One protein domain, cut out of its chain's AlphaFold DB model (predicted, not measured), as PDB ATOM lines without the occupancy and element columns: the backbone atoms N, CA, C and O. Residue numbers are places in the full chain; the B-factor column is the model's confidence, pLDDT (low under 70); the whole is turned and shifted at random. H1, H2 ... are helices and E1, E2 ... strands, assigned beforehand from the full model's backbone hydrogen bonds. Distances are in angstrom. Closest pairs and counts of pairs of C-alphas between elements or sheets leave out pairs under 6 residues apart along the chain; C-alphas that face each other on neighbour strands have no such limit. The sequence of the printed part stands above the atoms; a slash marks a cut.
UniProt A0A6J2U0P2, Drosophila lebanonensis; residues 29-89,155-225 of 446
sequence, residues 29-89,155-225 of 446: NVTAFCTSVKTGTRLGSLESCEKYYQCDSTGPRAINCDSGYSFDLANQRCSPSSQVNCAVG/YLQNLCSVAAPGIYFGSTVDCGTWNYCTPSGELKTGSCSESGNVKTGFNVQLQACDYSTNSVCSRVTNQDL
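AT A GLANCE: This is residues 29 to 89 and 155 to 225 of the 446 residues of a protein of Drosophila lebanonensis (UniProt A0A6J2U0P2). Two lobes with little regular structure lie end to end, one holding meander E1 E2 E3 and hairpin E4 E5, the other meander E6 E7 E8 and hairpin E9 E10; short helix H1 covers E2, between them. The printed part has 132 residues, under half in named elements: H1, then ten strands, mostly strand, the sheets antiparallel in chain order. It is compact, radius of gyration of the C-alphas 15.2 A, yet elongated, spanning 52 by 30 by 24 A.

IN THESE COORDINATES: E1 is residues 42 to 44, E2 51 to 56, 15.9 A long, E3 59 to 64, 16.5 A. H1, 30 to 36, begins at C-alpha (10.167, -35.877, -6.634). E4 is 69 to 72, E5 77 to 80, E6 168 to 170, E7 177 to 181, E8 187 to 191, E9 201 to 203; E10, 208 to 210, ends at C-alpha (26.400, -49.613, 5.881).

HOW THE PARTS SIT: N 52 and O 63, E2 to E3, are 2.9 A apart. H1 is on that sheet, height 7.6 A, and only grazes E6 E7 E8.

THE WHOLE: Residues 90 to 154 are cut out, gap 6.9 A; no link printed whole is long. Confidence is under 70 for 26 residues, among them 81 to 89.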
ATOM      1  N   ASN A  29      12.668 -32.127  -7.053       81.69
ATOM      2  CA  ASN A  29      12.762 -33.322  -7.886       81.69
ATOM      3  C   ASN A  29      12.195 -34.535  -7.129       81.69
ATOM      4  O   ASN A  29      12.906 -35.225  -6.391       81.69
ATOM      5  N   VAL A  30      10.897 -34.788  -7.304       86.44
ATOM      6  CA  VAL A  30      10.167 -35.877  -6.634       86.44
ATOM      7  C   VAL A  30      10.763 -37.234  -6.988       86.44
ATOM      8  O   VAL A  30      10.957 -38.075  -6.107       86.44
ATOM      9  N   THR A  31      11.103 -37.444  -8.263       86.69
ATOM     10  CA  THR A  31      11.690 -38.703  -8.734       86.69
ATOM     11  C   THR A  31      13.018 -38.994  -8.041       86.69
ATOM     12  O   THR A  31      13.194 -40.090  -7.506       86.69
ATOM     13  N   ALA A  32      13.923 -38.015  -7.973       87.75
ATOM     14  CA  ALA A  32      15.199 -38.159  -7.274       87.75
ATOM     15  C   ALA A  32      15.015 -38.306  -5.753       87.75
ATOM     16  O   ALA A  32      15.721 -39.089  -5.115       87.75
ATOM     17  N   PHE A  33      14.039 -37.617  -5.153       91.44
ATOM     18  CA  PHE A  33      13.785 -37.763  -3.717       91.44
ATOM     19  C   PHE A  33      13.257 -39.161  -3.383       91.44
ATOM     20  O   PHE A  33      13.718 -39.774  -2.420       91.44
ATOM     21  N   CYS A  34      12.407 -39.748  -4.227       93.88
ATOM     22  CA  CYS A  34      11.934 -41.112  -4.005       93.88
ATOM     23  C   CYS A  34      13.030 -42.188  -4.054       93.88
ATOM     24  O   CYS A  34      12.881 -43.210  -3.390       93.88
ATOM     25  N   THR A  35      14.149 -41.968  -4.755       92.06
ATOM     26  CA  THR A  35      15.301 -42.896  -4.704       92.06
ATOM     27  C   THR A  35      16.149 -42.730  -3.439       92.06
ATOM     28  O   THR A  35      16.952 -43.603  -3.105       92.06
ATOM     29  N   SER A  36      15.967 -41.620  -2.722       93.44
ATOM     30  CA  SER A  36      16.766 -41.243  -1.554       93.44
ATOM     31  C   SER A  36      16.080 -41.501  -0.218       93.44
ATOM     32  O   SER A  36      16.701 -41.336   0.830       93.44
ATOM     33  N   VAL A  37      14.828 -41.946  -0.232       95.62
ATOM     34  CA  VAL A  37      14.056 -42.319   0.960       95.62
ATOM     35  C   VAL A  37      13.834 -43.829   1.019       95.62
ATOM     36  O   VAL A  37      14.065 -44.561   0.056       95.62
ATOM     37  N   LYS A  38      13.367 -44.316   2.170       95.75
ATOM     38  CA  LYS A  38      12.925 -45.705   2.318       95.75
ATOM     39  C   LYS A  38      11.691 -45.966   1.449       95.75
ATOM     40  O   LYS A  38      10.799 -45.119   1.369       95.75
ATOM     41  N   THR A  39      11.593 -47.154   0.856       95.00
ATOM     42  CA  THR A  39      10.405 -47.534   0.078       95.00
ATOM     43  C   THR A  39       9.145 -47.466   0.945       95.00
ATOM     44  O   THR A  39       9.143 -47.899   2.098       95.00
ATOM     45  N   GLY A  40       8.069 -46.916   0.387       94.31
ATOM     46  CA  GLY A  40       6.793 -46.675   1.057       94.31
ATOM     47  C   GLY A  40       6.658 -45.286   1.685       94.31
ATOM     48  O   GLY A  40       5.532 -44.924   2.036       94.31
ATOM     49  N   THR A  41       7.746 -44.510   1.785       95.88
ATOM     50  CA  THR A  41       7.723 -43.118   2.280       95.88
ATOM     51  C   THR A  41       6.744 -42.276   1.467       95.88
ATOM     52  O   THR A  41       6.695 -42.399   0.240       95.88
ATOM     53  N   ARG A  42       5.961 -41.424   2.144       95.56
ATOM     54  CA  ARG A  42       5.034 -40.490   1.500       95.56
ATOM     55  C   ARG A  42       5.573 -39.067   1.602       95.56
ATOM     56  O   ARG A  42       5.803 -38.565   2.702       95.56
ATOM     57  N   LEU A  43       5.765 -38.435   0.452       93.00
ATOM     58  CA  LEU A  43       6.253 -37.068   0.323       93.00
ATOM     59  C   LEU A  43       5.098 -36.139  -0.058       93.00
ATOM     60  O   LEU A  43       4.242 -36.515  -0.857       93.00
ATOM     61  N   GLY A  44       5.049 -34.944   0.522       87.56
ATOM     62  CA  GLY A  44       4.060 -33.925   0.167       87.56
ATOM     63  C   GLY A  44       4.283 -33.370  -1.242       87.56
ATOM     64  O   GLY A  44       5.397 -33.416  -1.759       87.56
ATOM     65  N   SER A  45       3.228 -32.843  -1.859       78.62
ATOM     66  CA  SER A  45       3.324 -32.093  -3.115       78.62
ATOM     67  C   SER A  45       3.528 -30.601  -2.850       78.62
ATOM     68  O   SER A  45       2.932 -30.051  -1.928       78.62
ATOM     69  N   LEU A  46       4.327 -29.932  -3.683       70.44
ATOM     70  CA  LEU A  46       4.397 -28.474  -3.750       70.44
ATOM     71  C   LEU A  46       3.201 -27.832  -4.451       70.44
ATOM     72  O   LEU A  46       2.908 -26.672  -4.191       70.44
ATOM     73  N   GLU A  47       2.529 -28.553  -5.342       65.00
ATOM     74  CA  GLU A  47       1.481 -27.999  -6.203       65.00
ATOM     75  C   GLU A  47       0.075 -28.119  -5.610       65.00
ATOM     76  O   GLU A  47      -0.818 -27.366  -5.997       65.00
ATOM     77  N   SER A  48      -0.160 -29.085  -4.714       68.50
ATOM     78  CA  SER A  48      -1.480 -29.299  -4.119       68.50
ATOM     79  C   SER A  48      -1.416 -29.940  -2.738       68.50
ATOM     80  O   SER A  48      -0.799 -30.981  -2.545       68.50
ATOM     81  N   CYS A  49      -2.177 -29.369  -1.805       72.69
ATOM     82  CA  CYS A  49      -2.404 -29.917  -0.469       72.69
ATOM     83  C   CYS A  49      -3.183 -31.230  -0.454       72.69
ATOM     84  O   CYS A  49      -3.108 -31.980   0.515       72.69
ATOM     85  N   GLU A  50      -3.931 -31.517  -1.512       76.38
ATOM     86  CA  GLU A  50      -4.673 -32.765  -1.662       76.38
ATOM     87  C   GLU A  50      -3.785 -33.855  -2.267       76.38
ATOM     88  O   GLU A  50      -4.153 -35.022  -2.244       76.38
ATOM     89  N   LYS A  51      -2.615 -33.503  -2.813       81.50
ATOM     90  CA  LYS A  51      -1.730 -34.422  -3.530       81.50
ATOM     91  C   LYS A  51      -0.517 -34.789  -2.677       81.50
ATOM     92  O   LYS A  51       0.082 -33.959  -1.999       81.50
ATOM     93  N   TYR A  52      -0.113 -36.047  -2.756       90.56
ATOM     94  CA  TYR A  52       1.143 -36.535  -2.203       90.56
ATOM     95  C   TYR A  52       1.722 -37.634  -3.091       90.56
ATOM     96  O   TYR A  52       1.059 -38.158  -3.987       90.56
ATOM     97  N   TYR A  53       2.972 -37.996  -2.844       94.50
ATOM     98  CA  TYR A  53       3.696 -39.004  -3.601       94.50
ATOM     99  C   TYR A  53       4.074 -40.157  -2.693       94.50
ATOM    100  O   TYR A  53       4.755 -39.960  -1.693       94.50
ATOM    101  N   GLN A  54       3.662 -41.373  -3.038       96.19
ATOM    102  CA  GLN A  54       4.184 -42.574  -2.401       96.19
ATOM    103  C   GLN A  54       5.383 -43.092  -3.195       96.19
ATOM    104  O   GLN A  54       5.266 -43.380  -4.383       96.19
ATOM    105  N   CYS A  55       6.536 -43.201  -2.541       95.56
ATOM    106  CA  CYS A  55       7.761 -43.682  -3.165       95.56
ATOM    107  C   CYS A  55       7.785 -45.211  -3.193       95.56
ATOM    108  O   CYS A  55       8.044 -45.853  -2.175       95.56
ATOM    109  N   ASP A  56       7.519 -45.798  -4.356       92.69
ATOM    110  CA  ASP A  56       7.629 -47.237  -4.578       92.69
ATOM    111  C   ASP A  56       9.032 -47.609  -5.088       92.69
ATOM    112  O   ASP A  56       9.843 -46.751  -5.436       92.69
ATOM    113  N   SER A  57       9.319 -48.910  -5.206       87.25
ATOM    114  CA  SER A  57      10.587 -49.399  -5.775       87.25
ATOM    115  C   SER A  57      10.802 -49.006  -7.243       87.25
ATOM    116  O   SER A  57      11.928 -49.064  -7.731       87.25
ATOM    117  N   THR A  58       9.739 -48.611  -7.947       85.81
ATOM    118  CA  THR A  58       9.767 -48.196  -9.357       85.81
ATOM    119  C   THR A  58       9.690 -46.680  -9.553       85.81
ATOM    120  O   THR A  58       9.703 -46.227 -10.695       85.81
ATOM    121  N   GLY A  59       9.606 -45.890  -8.476       87.50
ATOM    122  CA  GLY A  59       9.525 -44.427  -8.533       87.50
ATOM    123  C   GLY A  59       8.322 -43.839  -7.783       87.50
ATOM    124  O   GLY A  59       7.628 -44.558  -7.060       87.50
ATOM    125  N   PRO A  60       8.080 -42.523  -7.920       93.06
ATOM    126  CA  PRO A  60       6.964 -41.849  -7.264       93.06
ATOM    127  C   PRO A  60       5.617 -42.244  -7.879       93.06
ATOM    128  O   PRO A  60       5.434 -42.185  -9.094       93.06
ATOM    129  N   ARG A  61       4.637 -42.561  -7.030       93.81
ATOM    130  CA  ARG A  61       3.224 -42.696  -7.399       93.81
ATOM    131  C   ARG A  61       2.428 -41.544  -6.796       93.81
ATOM    132  O   ARG A  61       2.326 -41.446  -5.575       93.81
ATOM    133  N   ALA A  62       1.874 -40.681  -7.644       90.69
ATOM    134  CA  ALA A  62       1.002 -39.590  -7.213       90.69
ATOM    135  C   ALA A  62      -0.328 -40.139  -6.672       90.69
ATOM    136  O   ALA A  62      -0.923 -41.034  -7.275       90.69
ATOM    137  N   ILE A  63      -0.781 -39.612  -5.538       92.12
ATOM    138  CA  ILE A  63      -2.043 -39.970  -4.892       92.12
ATOM    139  C   ILE A  63      -2.743 -38.684  -4.458       92.12
ATOM    140  O   ILE A  63      -2.113 -37.795  -3.884       92.12
ATOM    141  N   ASN A  64      -4.046 -38.613  -4.712       86.44
ATOM    142  CA  ASN A  64      -4.897 -37.520  -4.268       86.44
ATOM    143  C   ASN A  64      -5.752 -37.978  -3.084       86.44
ATOM    144  O   ASN A  64      -6.266 -39.096  -3.071       86.44
ATOM    145  N   CYS A  65      -5.900 -37.102  -2.101       82.31
ATOM    146  CA  CYS A  65      -6.891 -37.210  -1.052       82.31
ATOM    147  C   CYS A  65      -8.296 -36.987  -1.620       82.31
ATOM    148  O   CYS A  65      -8.474 -36.314  -2.636       82.31
ATOM    149  N   ASP A  66      -9.295 -37.549  -0.940       86.25
ATOM    150  CA  ASP A  66     -10.696 -37.309  -1.272       86.25
ATOM    151  C   ASP A  66     -11.074 -35.837  -1.068       86.25
ATOM    152  O   ASP A  66     -10.446 -35.107  -0.296       86.25
ATOM    153  N   SER A  67     -12.150 -35.403  -1.725       79.19
ATOM    154  CA  SER A  67     -12.644 -34.030  -1.601       79.19
ATOM    155  C   SER A  67     -12.877 -33.643  -0.134       79.19
ATOM    156  O   SER A  67     -13.514 -34.374   0.628       79.19
ATOM    157  N   GLY A  68     -12.343 -32.486   0.268       67.19
ATOM    158  CA  GLY A  68     -12.399 -31.994   1.647       67.19
ATOM    159  C   GLY A  68     -11.258 -32.486   2.546       67.19
ATOM    160  O   GLY A  68     -11.139 -32.011   3.680       67.19
ATOM    161  N   TYR A  69     -10.368 -33.351   2.056       79.31
ATOM    162  CA  TYR A  69      -9.200 -33.849   2.784       79.31
ATOM    163  C   TYR A  69      -7.897 -33.321   2.186       79.31
ATOM    164  O   TYR A  69      -7.743 -33.213   0.977       79.31
ATOM    165  N   SER A  70      -6.932 -33.046   3.057       80.19
ATOM    166  CA  SER A  70      -5.574 -32.655   2.685       80.19
ATOM    167  C   SER A  70      -4.579 -33.675   3.228       80.19
ATOM    168  O   SER A  70      -4.837 -34.343   4.235       80.19
ATOM    169  N   PHE A  71      -3.431 -33.803   2.574       84.19
ATOM    170  CA  PHE A  71      -2.364 -34.675   3.030       84.19
ATOM    171  C   PHE A  71      -1.697 -34.083   4.273       84.19
ATOM    172  O   PHE A  71      -0.998 -33.071   4.225       84.19
ATOM    173  N   ASP A  72      -1.913 -34.737   5.408       84.00
ATOM    174  CA  ASP A  72      -1.228 -34.439   6.652       84.00
ATOM    175  C   ASP A  72       0.172 -35.048   6.607       84.00
ATOM    176  O   ASP A  72       0.350 -36.251   6.815       84.00
ATOM    177  N   LEU A  73       1.168 -34.209   6.315       83.62
ATOM    178  CA  LEU A  73       2.560 -34.630   6.189       83.62
ATOM    179  C   LEU A  73       3.100 -35.260   7.481       83.62
ATOM    180  O   LEU A  73       3.831 -36.249   7.411       83.62
ATOM    181  N   ALA A  74       2.728 -34.720   8.645       82.94
ATOM    182  CA  ALA A  74       3.210 -35.196   9.938       82.94
ATOM    183  C   ALA A  74       2.594 -36.552  10.304       82.94
ATOM    184  O   ALA A  74       3.298 -37.451  10.754       82.94
ATOM    185  N   ASN A  75       1.293 -36.719  10.053       87.44
ATOM    186  CA  ASN A  75       0.576 -37.966  10.331       87.44
ATOM    187  C   ASN A  75       0.591 -38.960   9.154       87.44
ATOM    188  O   ASN A  75       0.022 -40.048   9.259       87.44
ATOM    189  N   GLN A  76       1.227 -38.593   8.036       91.75
ATOM    190  CA  GLN A  76       1.383 -39.396   6.820       91.75
ATOM    191  C   GLN A  76       0.053 -39.944   6.272       91.75
ATOM    192  O   GLN A  76       0.001 -41.064   5.756       91.75
ATOM    193  N   ARG A  77      -1.039 -39.172   6.365       93.19
ATOM    194  CA  ARG A  77      -2.391 -39.590   5.947       93.19
ATOM    195  C   ARG A  77      -3.229 -38.417   5.446       93.19
ATOM    196  O   ARG A  77      -3.019 -37.288   5.868       93.19
ATOM    197  N   CYS A  78      -4.233 -38.689   4.621       90.56
ATOM    198  CA  CYS A  78      -5.266 -37.699   4.335       90.56
ATOM    199  C   CYS A  78      -6.090 -37.449   5.604       90.56
ATOM    200  O   CYS A  78      -6.647 -38.387   6.178       90.56
ATOM    201  N   SER A  79      -6.145 -36.201   6.052       85.88
ATOM    202  CA  SER A  79      -6.963 -35.765   7.189       85.88
ATOM    203  C   SER A  79      -7.884 -34.630   6.733       85.88
ATOM    204  O   SER A  79      -7.605 -34.015   5.700       85.88
ATOM    205  N   PRO A  80      -8.996 -34.353   7.440       79.00
ATOM    206  CA  PRO A  80      -9.879 -33.250   7.078       79.00
ATOM    207  C   PRO A  80      -9.065 -31.974   6.885       79.00
ATOM    208  O   PRO A  80      -8.241 -31.646   7.740       79.00
ATOM    209  N   SER A  81      -9.278 -31.253   5.784       68.94
ATOM    210  CA  SER A  81      -8.454 -30.079   5.445       68.94
ATOM    211  C   SER A  81      -8.477 -29.016   6.548       68.94
ATOM    212  O   SER A  81      -7.518 -28.272   6.714       68.94
ATOM    213  N   SER A  82      -9.526 -29.010   7.378       64.38
ATOM    214  CA  SER A  82      -9.626 -28.178   8.578       64.38
ATOM    215  C   SER A  82      -8.632 -28.468   9.694       64.38
ATOM    216  O   SER A  82      -8.377 -27.618  10.541       64.38
ATOM    217  N   GLN A  83      -8.049 -29.656   9.693       67.69
ATOM    218  CA  GLN A  83      -7.124 -30.131  10.715       67.69
ATOM    219  C   GLN A  83      -5.684 -30.182  10.202       67.69
ATOM    220  O   GLN A  83      -4.755 -30.337  10.991       67.69
ATOM    221  N   VAL A  84      -5.487 -30.024   8.891       64.38
ATOM    222  CA  VAL A  84      -4.173 -30.067   8.256       64.38
ATOM    223  C   VAL A  84      -3.657 -28.652   8.079       64.38
ATOM    224  O   VAL A  84      -4.268 -27.816   7.417       64.38
ATOM    225  N   ASN A  85      -2.488 -28.367   8.645       56.12
ATOM    226  CA  ASN A  85      -1.780 -27.131   8.346       56.12
ATOM    227  C   ASN A  85      -0.978 -27.316   7.055       56.12
ATOM    228  O   ASN A  85       0.249 -27.393   7.085       56.12
ATOM    229  N   CYS A  86      -1.684 -27.469   5.935       56.75
ATOM    230  CA  CYS A  86      -1.025 -27.596   4.653       56.75
ATOM    231  C   CYS A  86      -0.550 -26.218   4.218       56.75
ATOM    232  O   CYS A  86      -1.330 -25.308   3.941       56.75
ATOM    233  N   ALA A  87       0.758 -26.078   4.211       49.47
ATOM    234  CA  ALA A  87       1.438 -24.938   3.677       49.47
ATOM    235  C   ALA A  87       2.369 -25.543   2.634       49.47
ATOM    236  O   ALA A  87       3.400 -26.116   2.996       49.47
ATOM    237  N   VAL A  88       1.943 -25.502   1.369       46.84
ATOM    238  CA  VAL A  88       2.839 -25.692   0.235       46.84
ATOM    239  C   VAL A  88       2.396 -24.774  -0.901       46.84
ATOM    240  O   VAL A  88       1.222 -24.732  -1.270       46.84
ATOM    241  N   GLY A  89       3.314 -23.900  -1.308       41.12
ATOM    242  CA  GLY A  89       2.997 -22.637  -1.952       41.12
ATOM    243  C   GLY A  89       2.547 -22.757  -3.398       41.12
ATOM    244  O   GLY A  89       3.337 -23.122  -4.246       41.12
ATOM    245  N   TYR A 155       8.174 -22.879  -4.496       47.03
ATOM    246  CA  TYR A 155       9.582 -23.079  -4.117       47.03
ATOM    247  C   TYR A 155       9.748 -23.759  -2.753       47.03
ATOM    248  O   TYR A 155       9.290 -23.266  -1.720       47.03
ATOM    249  N   LEU A 156      10.471 -24.874  -2.751       56.84
ATOM    250  CA  LEU A 156      10.857 -25.639  -1.578       56.84
ATOM    251  C   LEU A 156      12.107 -25.025  -0.933       56.84
ATOM    252  O   LEU A 156      13.205 -25.105  -1.480       56.84
ATOM    253  N   GLN A 157      11.922 -24.421   0.244       50.69
ATOM    254  CA  GLN A 157      12.998 -23.856   1.074       50.69
ATOM    255  C   GLN A 157      13.872 -24.948   1.709       50.69
ATOM    256  O   GLN A 157      15.072 -24.773   1.899       50.69
ATOM    257  N   ASN A 158      13.249 -26.073   2.063       64.69
ATOM    258  CA  ASN A 158      13.877 -27.206   2.724       64.69
ATOM    259  C   ASN A 158      13.128 -28.498   2.348       64.69
ATOM    260  O   ASN A 158      11.900 -28.521   2.336       64.69
ATOM    261  N   LEU A 159      13.851 -29.593   2.102       77.62
ATOM    262  CA  LEU A 159      13.287 -30.926   1.848       77.62
ATOM    263  C   LEU A 159      12.384 -31.419   2.986       77.62
ATOM    264  O   LEU A 159      11.426 -32.140   2.728       77.62
ATOM    265  N   CYS A 160      12.592 -30.955   4.220       79.44
ATOM    266  CA  CYS A 160      11.710 -31.255   5.354       79.44
ATOM    267  C   CYS A 160      10.351 -30.542   5.324       79.44
ATOM    268  O   CYS A 160       9.527 -30.767   6.203       79.44
ATOM    269  N   SER A 161      10.088 -29.704   4.318       75.88
ATOM    270  CA  SER A 161       8.745 -29.174   4.049       75.88
ATOM    271  C   SER A 161       7.858 -30.161   3.284       75.88
ATOM    272  O   SER A 161       6.644 -29.999   3.286       75.88
ATOM    273  N   VAL A 162       8.449 -31.180   2.648       83.38
ATOM    274  CA  VAL A 162       7.723 -32.248   1.930       83.38
ATOM    275  C   VAL A 162       8.054 -33.646   2.451       83.38
ATOM    276  O   VAL A 162       7.402 -34.610   2.069       83.38
ATOM    277  N   ALA A 163       9.035 -33.770   3.341       88.94
ATOM    278  CA  ALA A 163       9.360 -34.986   4.074       88.94
ATOM    279  C   ALA A 163       8.795 -34.931   5.499       88.94
ATOM    280  O   ALA A 163       8.848 -33.893   6.155       88.94
ATOM    281  N   ALA A 164       8.275 -36.058   5.989       88.25
ATOM    282  CA  ALA A 164       7.721 -36.132   7.337       88.25
ATOM    283  C   ALA A 164       8.786 -35.833   8.411       88.25
ATOM    284  O   ALA A 164       9.956 -36.195   8.238       88.25
ATOM    285  N   PRO A 165       8.406 -35.237   9.552       85.00
ATOM    286  CA  PRO A 165       9.310 -35.112  10.686       85.00
ATOM    287  C   PRO A 165       9.800 -36.489  11.153       85.00
ATOM    288  O   PRO A 165       9.058 -37.468  11.156       85.00
ATOM    289  N   GLY A 166      11.057 -36.561  11.576       89.50
ATOM    290  CA  GLY A 166      11.680 -37.769  12.108       89.50
ATOM    291  C   GLY A 166      12.238 -38.741  11.066       89.50
ATOM    292  O   GLY A 166      12.713 -39.805  11.464       89.50
ATOM    293  N   ILE A 167      12.212 -38.419   9.769       92.00
ATOM    294  CA  ILE A 167      12.732 -39.326   8.736       92.00
ATOM    295  C   ILE A 167      14.188 -39.034   8.386       92.00
ATOM    296  O   ILE A 167      14.607 -37.873   8.340       92.00
ATOM    297  N   TYR A 168      14.929 -40.094   8.059       95.19
ATOM    298  CA  TYR A 168      16.217 -39.978   7.386       95.19
ATOM    299  C   TYR A 168      16.085 -40.184   5.877       95.19
ATOM    300  O   TYR A 168      15.256 -40.968   5.408       95.19
ATOM    301  N   PHE A 169      16.954 -39.534   5.110       95.12
ATOM    302  CA  PHE A 169      17.086 -39.745   3.670       95.12
ATOM    303  C   PHE A 169      18.529 -39.530   3.208       95.12
ATOM    304  O   PHE A 169      19.309 -38.850   3.866       95.12
ATOM    305  N   GLY A 170      18.922 -40.157   2.103       90.19
ATOM    306  CA  GLY A 170      20.279 -40.068   1.563       90.19
ATOM    307  C   GLY A 170      20.483 -38.874   0.631       90.19
ATOM    308  O   GLY A 170      19.530 -38.232   0.205       90.19
ATOM    309  N   SER A 171      21.737 -38.595   0.281       84.31
ATOM    310  CA  SER A 171      22.077 -37.750  -0.874       84.31
ATOM    311  C   SER A 171      22.071 -38.557  -2.181       84.31
ATOM    312  O   SER A 171      22.373 -39.754  -2.174       84.31
ATOM    313  N   THR A 172      21.756 -37.901  -3.300       83.19
ATOM    314  CA  THR A 172      21.888 -38.419  -4.678       83.19
ATOM    315  C   THR A 172      23.231 -38.082  -5.329       83.19
ATOM    316  O   THR A 172      23.485 -38.481  -6.466       83.19
ATOM    317  N   VAL A 173      24.087 -37.346  -4.620       76.25
ATOM    318  CA  VAL A 173      25.416 -36.920  -5.083       76.25
ATOM    319  C   VAL A 173      26.516 -37.657  -4.324       76.25
ATOM    320  O   VAL A 173      27.523 -38.039  -4.907       76.25
ATOM    321  N   ASP A 174      26.306 -37.911  -3.031       81.38
ATOM    322  CA  ASP A 174      27.281 -38.571  -2.164       81.38
ATOM    323  C   ASP A 174      26.659 -39.771  -1.431       81.38
ATOM    324  O   ASP A 174      25.639 -39.652  -0.746       81.38
ATOM    325  N   CYS A 175      27.268 -40.954  -1.570       86.44
ATOM    326  CA  CYS A 175      26.705 -42.182  -1.002       86.44
ATOM    327  C   CYS A 175      26.769 -42.221   0.535       86.44
ATOM    328  O   CYS A 175      25.937 -42.886   1.158       86.44
ATOM    329  N   GLY A 176      27.725 -41.533   1.161       87.75
ATOM    330  CA  GLY A 176      27.894 -41.522   2.617       87.75
ATOM    331  C   GLY A 176      27.020 -40.499   3.335       87.75
ATOM    332  O   GLY A 176      26.756 -40.650   4.527       87.75
ATOM    333  N   THR A 177      26.541 -39.489   2.615       86.50
ATOM    334  CA  THR A 177      25.770 -38.385   3.179       86.50
ATOM    335  C   THR A 177      24.340 -38.805   3.499       86.50
ATOM    336  O   THR A 177      23.602 -39.317   2.644       86.50
ATOM    337  N   TRP A 178      23.940 -38.523   4.735       90.81
ATOM    338  CA  TRP A 178      22.584 -38.668   5.238       90.81
ATOM    339  C   TRP A 178      22.020 -37.313   5.648       90.81
ATOM    340  O   TRP A 178      22.734 -36.391   6.039       90.81
ATOM    341  N   ASN A 179      20.705 -37.219   5.575       89.62
ATOM    342  CA  ASN A 179      19.912 -36.083   5.984       89.62
ATOM    343  C   ASN A 179      18.824 -36.551   6.947       89.62
ATOM    344  O   ASN A 179      18.373 -37.692   6.864       89.62
ATOM    345  N   TYR A 180      18.400 -35.673   7.845       88.44
ATOM    346  CA  TYR A 180      17.391 -35.942   8.857       88.44
ATOM    347  C   TYR A 180      16.467 -34.743   9.025       88.44
ATOM    348  O   TYR A 180      16.931 -33.625   9.258       88.44
ATOM    349  N   CYS A 181      15.163 -34.990   8.958       83.62
ATOM    350  CA  CYS A 181      14.161 -33.995   9.302       83.62
ATOM    351  C   CYS A 181      13.860 -34.072  10.789       83.62
ATOM    352  O   CYS A 181      13.304 -35.049  11.277       83.62
ATOM    353  N   THR A 182      14.235 -33.037  11.528       79.25
ATOM    354  CA  THR A 182      13.932 -32.952  12.959       79.25
ATOM    355  C   THR A 182      12.420 -32.842  13.204       79.25
ATOM    356  O   THR A 182      11.675 -32.447  12.303       79.25
ATOM    357  N   PRO A 183      11.938 -33.128  14.429       80.12
ATOM    358  CA  PRO A 183      10.538 -32.906  14.794       80.12
ATOM    359  C   PRO A 183      10.039 -31.469  14.558       80.12
ATOM    360  O   PRO A 183       8.852 -31.271  14.326       80.12
ATOM    361  N   SER A 184      10.933 -30.474  14.590       66.75
ATOM    362  CA  SER A 184      10.628 -29.066  14.305       66.75
ATOM    363  C   SER A 184      10.648 -28.712  12.810       66.75
ATOM    364  O   SER A 184      10.349 -27.572  12.460       66.75
ATOM    365  N   GLY A 185      10.980 -29.656  11.921       63.56
ATOM    366  CA  GLY A 185      11.051 -29.435  10.472       63.56
ATOM    367  C   GLY A 185      12.389 -28.875   9.973       63.56
ATOM    368  O   GLY A 185      12.520 -28.552   8.794       63.56
ATOM    369  N   GLU A 186      13.404 -28.772  10.834       66.19
ATOM    370  CA  GLU A 186      14.766 -28.406  10.428       66.19
ATOM    371  C   GLU A 186      15.479 -29.587   9.766       66.19
ATOM    372  O   GLU A 186      15.350 -30.728  10.221       66.19
ATOM    373  N   LEU A 187      16.272 -29.296   8.733       68.75
ATOM    374  CA  LEU A 187      17.138 -30.264   8.065       68.75
ATOM    375  C   LEU A 187      18.490 -30.338   8.761       68.75
ATOM    376  O   LEU A 187      19.189 -29.335   8.887       68.75
ATOM    377  N   LYS A 188      18.874 -31.544   9.166       76.81
ATOM    378  CA  LYS A 188      20.230 -31.864   9.613       76.81
ATOM    379  C   LYS A 188      20.908 -32.749   8.584       76.81
ATOM    380  O   LYS A 188      20.275 -33.662   8.064       76.81
ATOM    381  N   THR A 189      22.192 -32.520   8.350       79.31
ATOM    382  CA  THR A 189      23.007 -33.295   7.407       79.31
ATOM    383  C   THR A 189      24.234 -33.839   8.128       79.31
ATOM    384  O   THR A 189      24.802 -33.163   8.985       79.31
ATOM    385  N   GLY A 190      24.647 -35.051   7.779       79.31
ATOM    386  CA  GLY A 190      25.881 -35.661   8.258       79.31
ATOM    387  C   GLY A 190      26.403 -36.707   7.281       79.31
ATOM    388  O   GLY A 190      25.866 -36.877   6.187       79.31
ATOM    389  N   SER A 191      27.471 -37.406   7.664       88.88
ATOM    390  CA  SER A 191      28.126 -38.403   6.815       88.88
ATOM    391  C   SER A 191      28.438 -39.679   7.589       88.88
ATOM    392  O   SER A 191      28.710 -39.641   8.785       88.88
ATOM    393  N   CYS A 192      28.412 -40.815   6.893       85.50
ATOM    394  CA  CYS A 192      28.874 -42.106   7.400       85.50
ATOM    395  C   CYS A 192      30.410 -42.235   7.444       85.50
ATOM    396  O   CYS A 192      30.933 -43.234   7.936       85.50
ATOM    397  N   SER A 193      31.150 -41.243   6.940       71.00
ATOM    398  CA  SER A 193      32.616 -41.247   6.842       71.00
ATOM    399  C   SER A 193      33.318 -40.706   8.097       71.00
ATOM    400  O   SER A 193      34.174 -39.829   8.006       71.00
ATOM    401  N   GLU A 194      32.976 -41.221   9.277       67.06
ATOM    402  CA  GLU A 194      33.755 -40.945  10.489       67.06
ATOM    403  C   GLU A 194      35.057 -41.769  10.487       67.06
ATOM    404  O   GLU A 194      35.078 -42.932  10.074       67.06
ATOM    405  N   SER A 195      36.167 -41.160  10.920       53.97
ATOM    406  CA  SER A 195      37.497 -41.782  10.879       53.97
ATOM    407  C   SER A 195      37.511 -43.110  11.648       53.97
ATOM    408  O   SER A 195      37.217 -43.145  12.840       53.97
ATOM    409  N   GLY A 196      37.841 -44.207  10.956       66.06
ATOM    410  CA  GLY A 196      37.858 -45.568  11.510       66.06
ATOM    411  C   GLY A 196      36.615 -46.419  11.214       66.06
ATOM    412  O   GLY A 196      36.625 -47.611  11.522       66.06
ATOM    413  N   ASN A 197      35.569 -45.868  10.586       68.00
ATOM    414  CA  ASN A 197      34.374 -46.630  10.219       68.00
ATOM    415  C   ASN A 197      34.494 -47.251   8.812       68.00
ATOM    416  O   ASN A 197      34.713 -46.553   7.824       68.00
ATOM    417  N   VAL A 198      34.319 -48.574   8.703       80.94
ATOM    418  CA  VAL A 198      34.335 -49.306   7.415       80.94
ATOM    419  C   VAL A 198      33.005 -49.144   6.656       80.94
ATOM    420  O   VAL A 198      32.929 -49.357   5.445       80.94
ATOM    421  N   LYS A 199      31.938 -48.751   7.357       89.75
ATOM    422  CA  LYS A 199      30.604 -48.539   6.791       89.75
ATOM    423  C   LYS A 199      30.448 -47.101   6.313       89.75
ATOM    424  O   LYS A 199      29.980 -46.240   7.050       89.75
ATOM    425  N   THR A 200      30.855 -46.855   5.075       90.06
ATOM    426  CA  THR A 200      30.922 -45.511   4.486       90.06
ATOM    427  C   THR A 200      29.705 -45.116   3.650       90.06
ATOM    428  O   THR A 200      29.635 -43.971   3.218       90.06
ATOM    429  N   GLY A 201      28.743 -46.013   3.412       91.56
ATOM    430  CA  GLY A 201      27.532 -45.723   2.640       91.56
ATOM    431  C   GLY A 201      26.303 -45.600   3.535       91.56
ATOM    432  O   GLY A 201      26.052 -46.466   4.364       91.56
ATOM    433  N   PHE A 202      25.482 -44.569   3.362       94.56
ATOM    434  CA  PHE A 202      24.186 -44.503   4.031       94.56
ATOM    435  C   PHE A 202      23.177 -45.407   3.311       94.56
ATOM    436  O   PHE A 202      22.837 -45.168   2.151       94.56
ATOM    437  N   ASN A 203      22.685 -46.452   3.976       94.62
ATOM    438  CA  ASN A 203      21.661 -47.343   3.442       94.62
ATOM    439  C   ASN A 203      20.271 -46.794   3.782       94.62
ATOM    440  O   ASN A 203      19.791 -46.928   4.906       94.62
ATOM    441  N   VAL A 204      19.607 -46.197   2.789       94.31
ATOM    442  CA  VAL A 204      18.301 -45.532   2.953       94.31
ATOM    443  C   VAL A 204      17.184 -46.482   3.393       94.31
ATOM    444  O   VAL A 204      16.270 -46.060   4.098       94.31
ATOM    445  N   GLN A 205      17.275 -47.765   3.025       94.19
ATOM    446  CA  GLN A 205      16.281 -48.779   3.385       94.19
ATOM    447  C   GLN A 205      16.435 -49.223   4.844       94.19
ATOM    448  O   GLN A 205      15.435 -49.409   5.542       94.19
ATOM    449  N   LEU A 206      17.684 -49.343   5.310       94.44
ATOM    450  CA  LEU A 206      18.014 -49.628   6.710       94.44
ATOM    451  C   LEU A 206      17.996 -48.380   7.604       94.44
ATOM    452  O   LEU A 206      17.983 -48.528   8.821       94.44
ATOM    453  N   GLN A 207      17.982 -47.178   7.017       94.19
ATOM    454  CA  GLN A 207      18.116 -45.892   7.717       94.19
ATOM    455  C   GLN A 207      19.398 -45.824   8.576       94.19
ATOM    456  O   GLN A 207      19.393 -45.259   9.665       94.19
ATOM    457  N   ALA A 208      20.497 -46.424   8.106       94.00
ATOM    458  CA  ALA A 208      21.742 -46.541   8.865       94.00
ATOM    459  C   ALA A 208      22.974 -46.575   7.953       94.00
ATOM    460  O   ALA A 208      22.880 -46.907   6.770       94.00
ATOM    461  N   CYS A 209      24.144 -46.272   8.518       94.69
ATOM    462  CA  CYS A 209      25.415 -46.467   7.828       94.69
ATOM    463  C   CYS A 209      25.699 -47.959   7.608       94.69
ATOM    464  O   CYS A 209      25.514 -48.793   8.498       94.69
ATOM    465  N   ASP A 210      26.165 -48.277   6.409       94.44
ATOM    466  CA  ASP A 210      26.400 -49.613   5.881       94.44
ATOM    467  C   ASP A 210      27.604 -49.611   4.922       94.44
ATOM    468  O   ASP A 210      28.218 -48.576   4.645       94.44
ATOM    469  N   TYR A 211      27.980 -50.780   4.416       90.69
ATOM    470  CA  TYR A 211      29.028 -50.893   3.413       90.69
ATOM    471  C   TYR A 211      28.609 -50.219   2.101       90.69
ATOM    472  O   TYR A 211      27.507 -50.435   1.587       90.69
ATOM    473  N   SER A 212      29.519 -49.428   1.530       90.12
ATOM    474  CA  SER A 212      29.324 -48.716   0.263       90.12
ATOM    475  C   SER A 212      29.333 -49.681  -0.932       90.12
ATOM    476  O   SER A 212      30.325 -49.814  -1.647       90.12
ATOM    477  N   THR A 213      28.221 -50.379  -1.139       90.06
ATOM    478  CA  THR A 213      27.996 -51.294  -2.268       90.06
ATOM    479  C   THR A 213      27.160 -50.629  -3.362       90.06
ATOM    480  O   THR A 213      26.459 -49.648  -3.113       90.06
ATOM    481  N   ASN A 214      27.161 -51.193  -4.574       85.69
ATOM    482  CA  ASN A 214      26.356 -50.670  -5.688       85.69
ATOM    483  C   ASN A 214      24.853 -50.609  -5.375       85.69
ATOM    484  O   ASN A 214      24.176 -49.711  -5.858       85.69
ATOM    485  N   SER A 215      24.316 -51.538  -4.577       87.94
ATOM    486  CA  SER A 215      22.902 -51.512  -4.187       87.94
ATOM    487  C   SER A 215      22.610 -50.372  -3.209       87.94
ATOM    488  O   SER A 215      21.656 -49.626  -3.419       87.94
ATOM    489  N   VAL A 216      23.464 -50.180  -2.199       90.44
ATOM    490  CA  VAL A 216      23.366 -49.075  -1.226       90.44
ATOM    491  C   VAL A 216      23.520 -47.716  -1.917       90.44
ATOM    492  O   VAL A 216      22.747 -46.794  -1.657       90.44
ATOM    493  N   CYS A 217      24.469 -47.609  -2.847       89.19
ATOM    494  CA  CYS A 217      24.787 -46.377  -3.568       89.19
ATOM    495  C   CYS A 217      24.019 -46.202  -4.886       89.19
ATOM    496  O   CYS A 217      24.276 -45.246  -5.609       89.19
ATOM    497  N   SER A 218      23.063 -47.080  -5.202       86.25
ATOM    498  CA  SER A 218      22.310 -47.055  -6.471       86.25
ATOM    499  C   SER A 218      21.540 -45.751  -6.717       86.25
ATOM    500  O   SER A 218      21.243 -45.414  -7.860       86.25
ATOM    501  N   ARG A 219      21.252 -44.997  -5.650       85.50
ATOM    502  CA  ARG A 219      20.621 -43.671  -5.691       85.50
ATOM    503  C   ARG A 219      21.545 -42.539  -6.161       85.50
ATOM    504  O   ARG A 219      21.054 -41.443  -6.411       85.50
ATOM    505  N   VAL A 220      22.864 -42.757  -6.221       83.38
ATOM    506  CA  VAL A 220      23.833 -41.723  -6.612       83.38
ATOM    507  C   VAL A 220      23.778 -41.534  -8.124       83.38
ATOM    508  O   VAL A 220      24.482 -42.190  -8.889       83.38
ATOM    509  N   THR A 221      22.879 -40.658  -8.555       75.12
ATOM    510  CA  THR A 221      22.614 -40.347  -9.964       75.12
ATOM    511  C   THR A 221      23.139 -38.972 -10.366       75.12
ATOM    512  O   THR A 221      23.055 -38.615 -11.541       75.12
ATOM    513  N   ASN A 222      23.673 -38.198  -9.410       68.12
ATOM    514  CA  ASN A 222      24.029 -36.785  -9.566       68.12
ATOM    515  C   ASN A 222      22.845 -35.906 -10.011       68.12
ATOM    516  O   ASN A 222      23.033 -34.866 -10.637       68.12
ATOM    517  N   GLN A 223      21.622 -36.344  -9.705       68.75
ATOM    518  CA  GLN A 223      20.403 -35.558  -9.862       68.75
ATOM    519  C   GLN A 223      20.036 -34.991  -8.498       68.75
ATOM    520  O   GLN A 223      19.634 -35.750  -7.617       68.75
ATOM    521  N   ASP A 224      20.205 -33.687  -8.295       73.44
ATOM    522  CA  ASP A 224      19.945 -33.083  -6.989       73.44
ATOM    523  C   ASP A 224      18.469 -33.241  -6.562       73.44
ATOM    524  O   ASP A 224      17.548 -33.193  -7.381       73.44
ATOM    525  N   LEU A 225      18.249 -33.411  -5.254       74.94
ATOM    526  CA  LEU A 225      16.918 -33.540  -4.636       74.94
ATOM    527  C   LEU A 225      16.122 -32.233  -4.656       74.94
ATOM    528  O   LEU A 225      14.912 -32.210  -4.886       74.94
TER     529      LEU A 225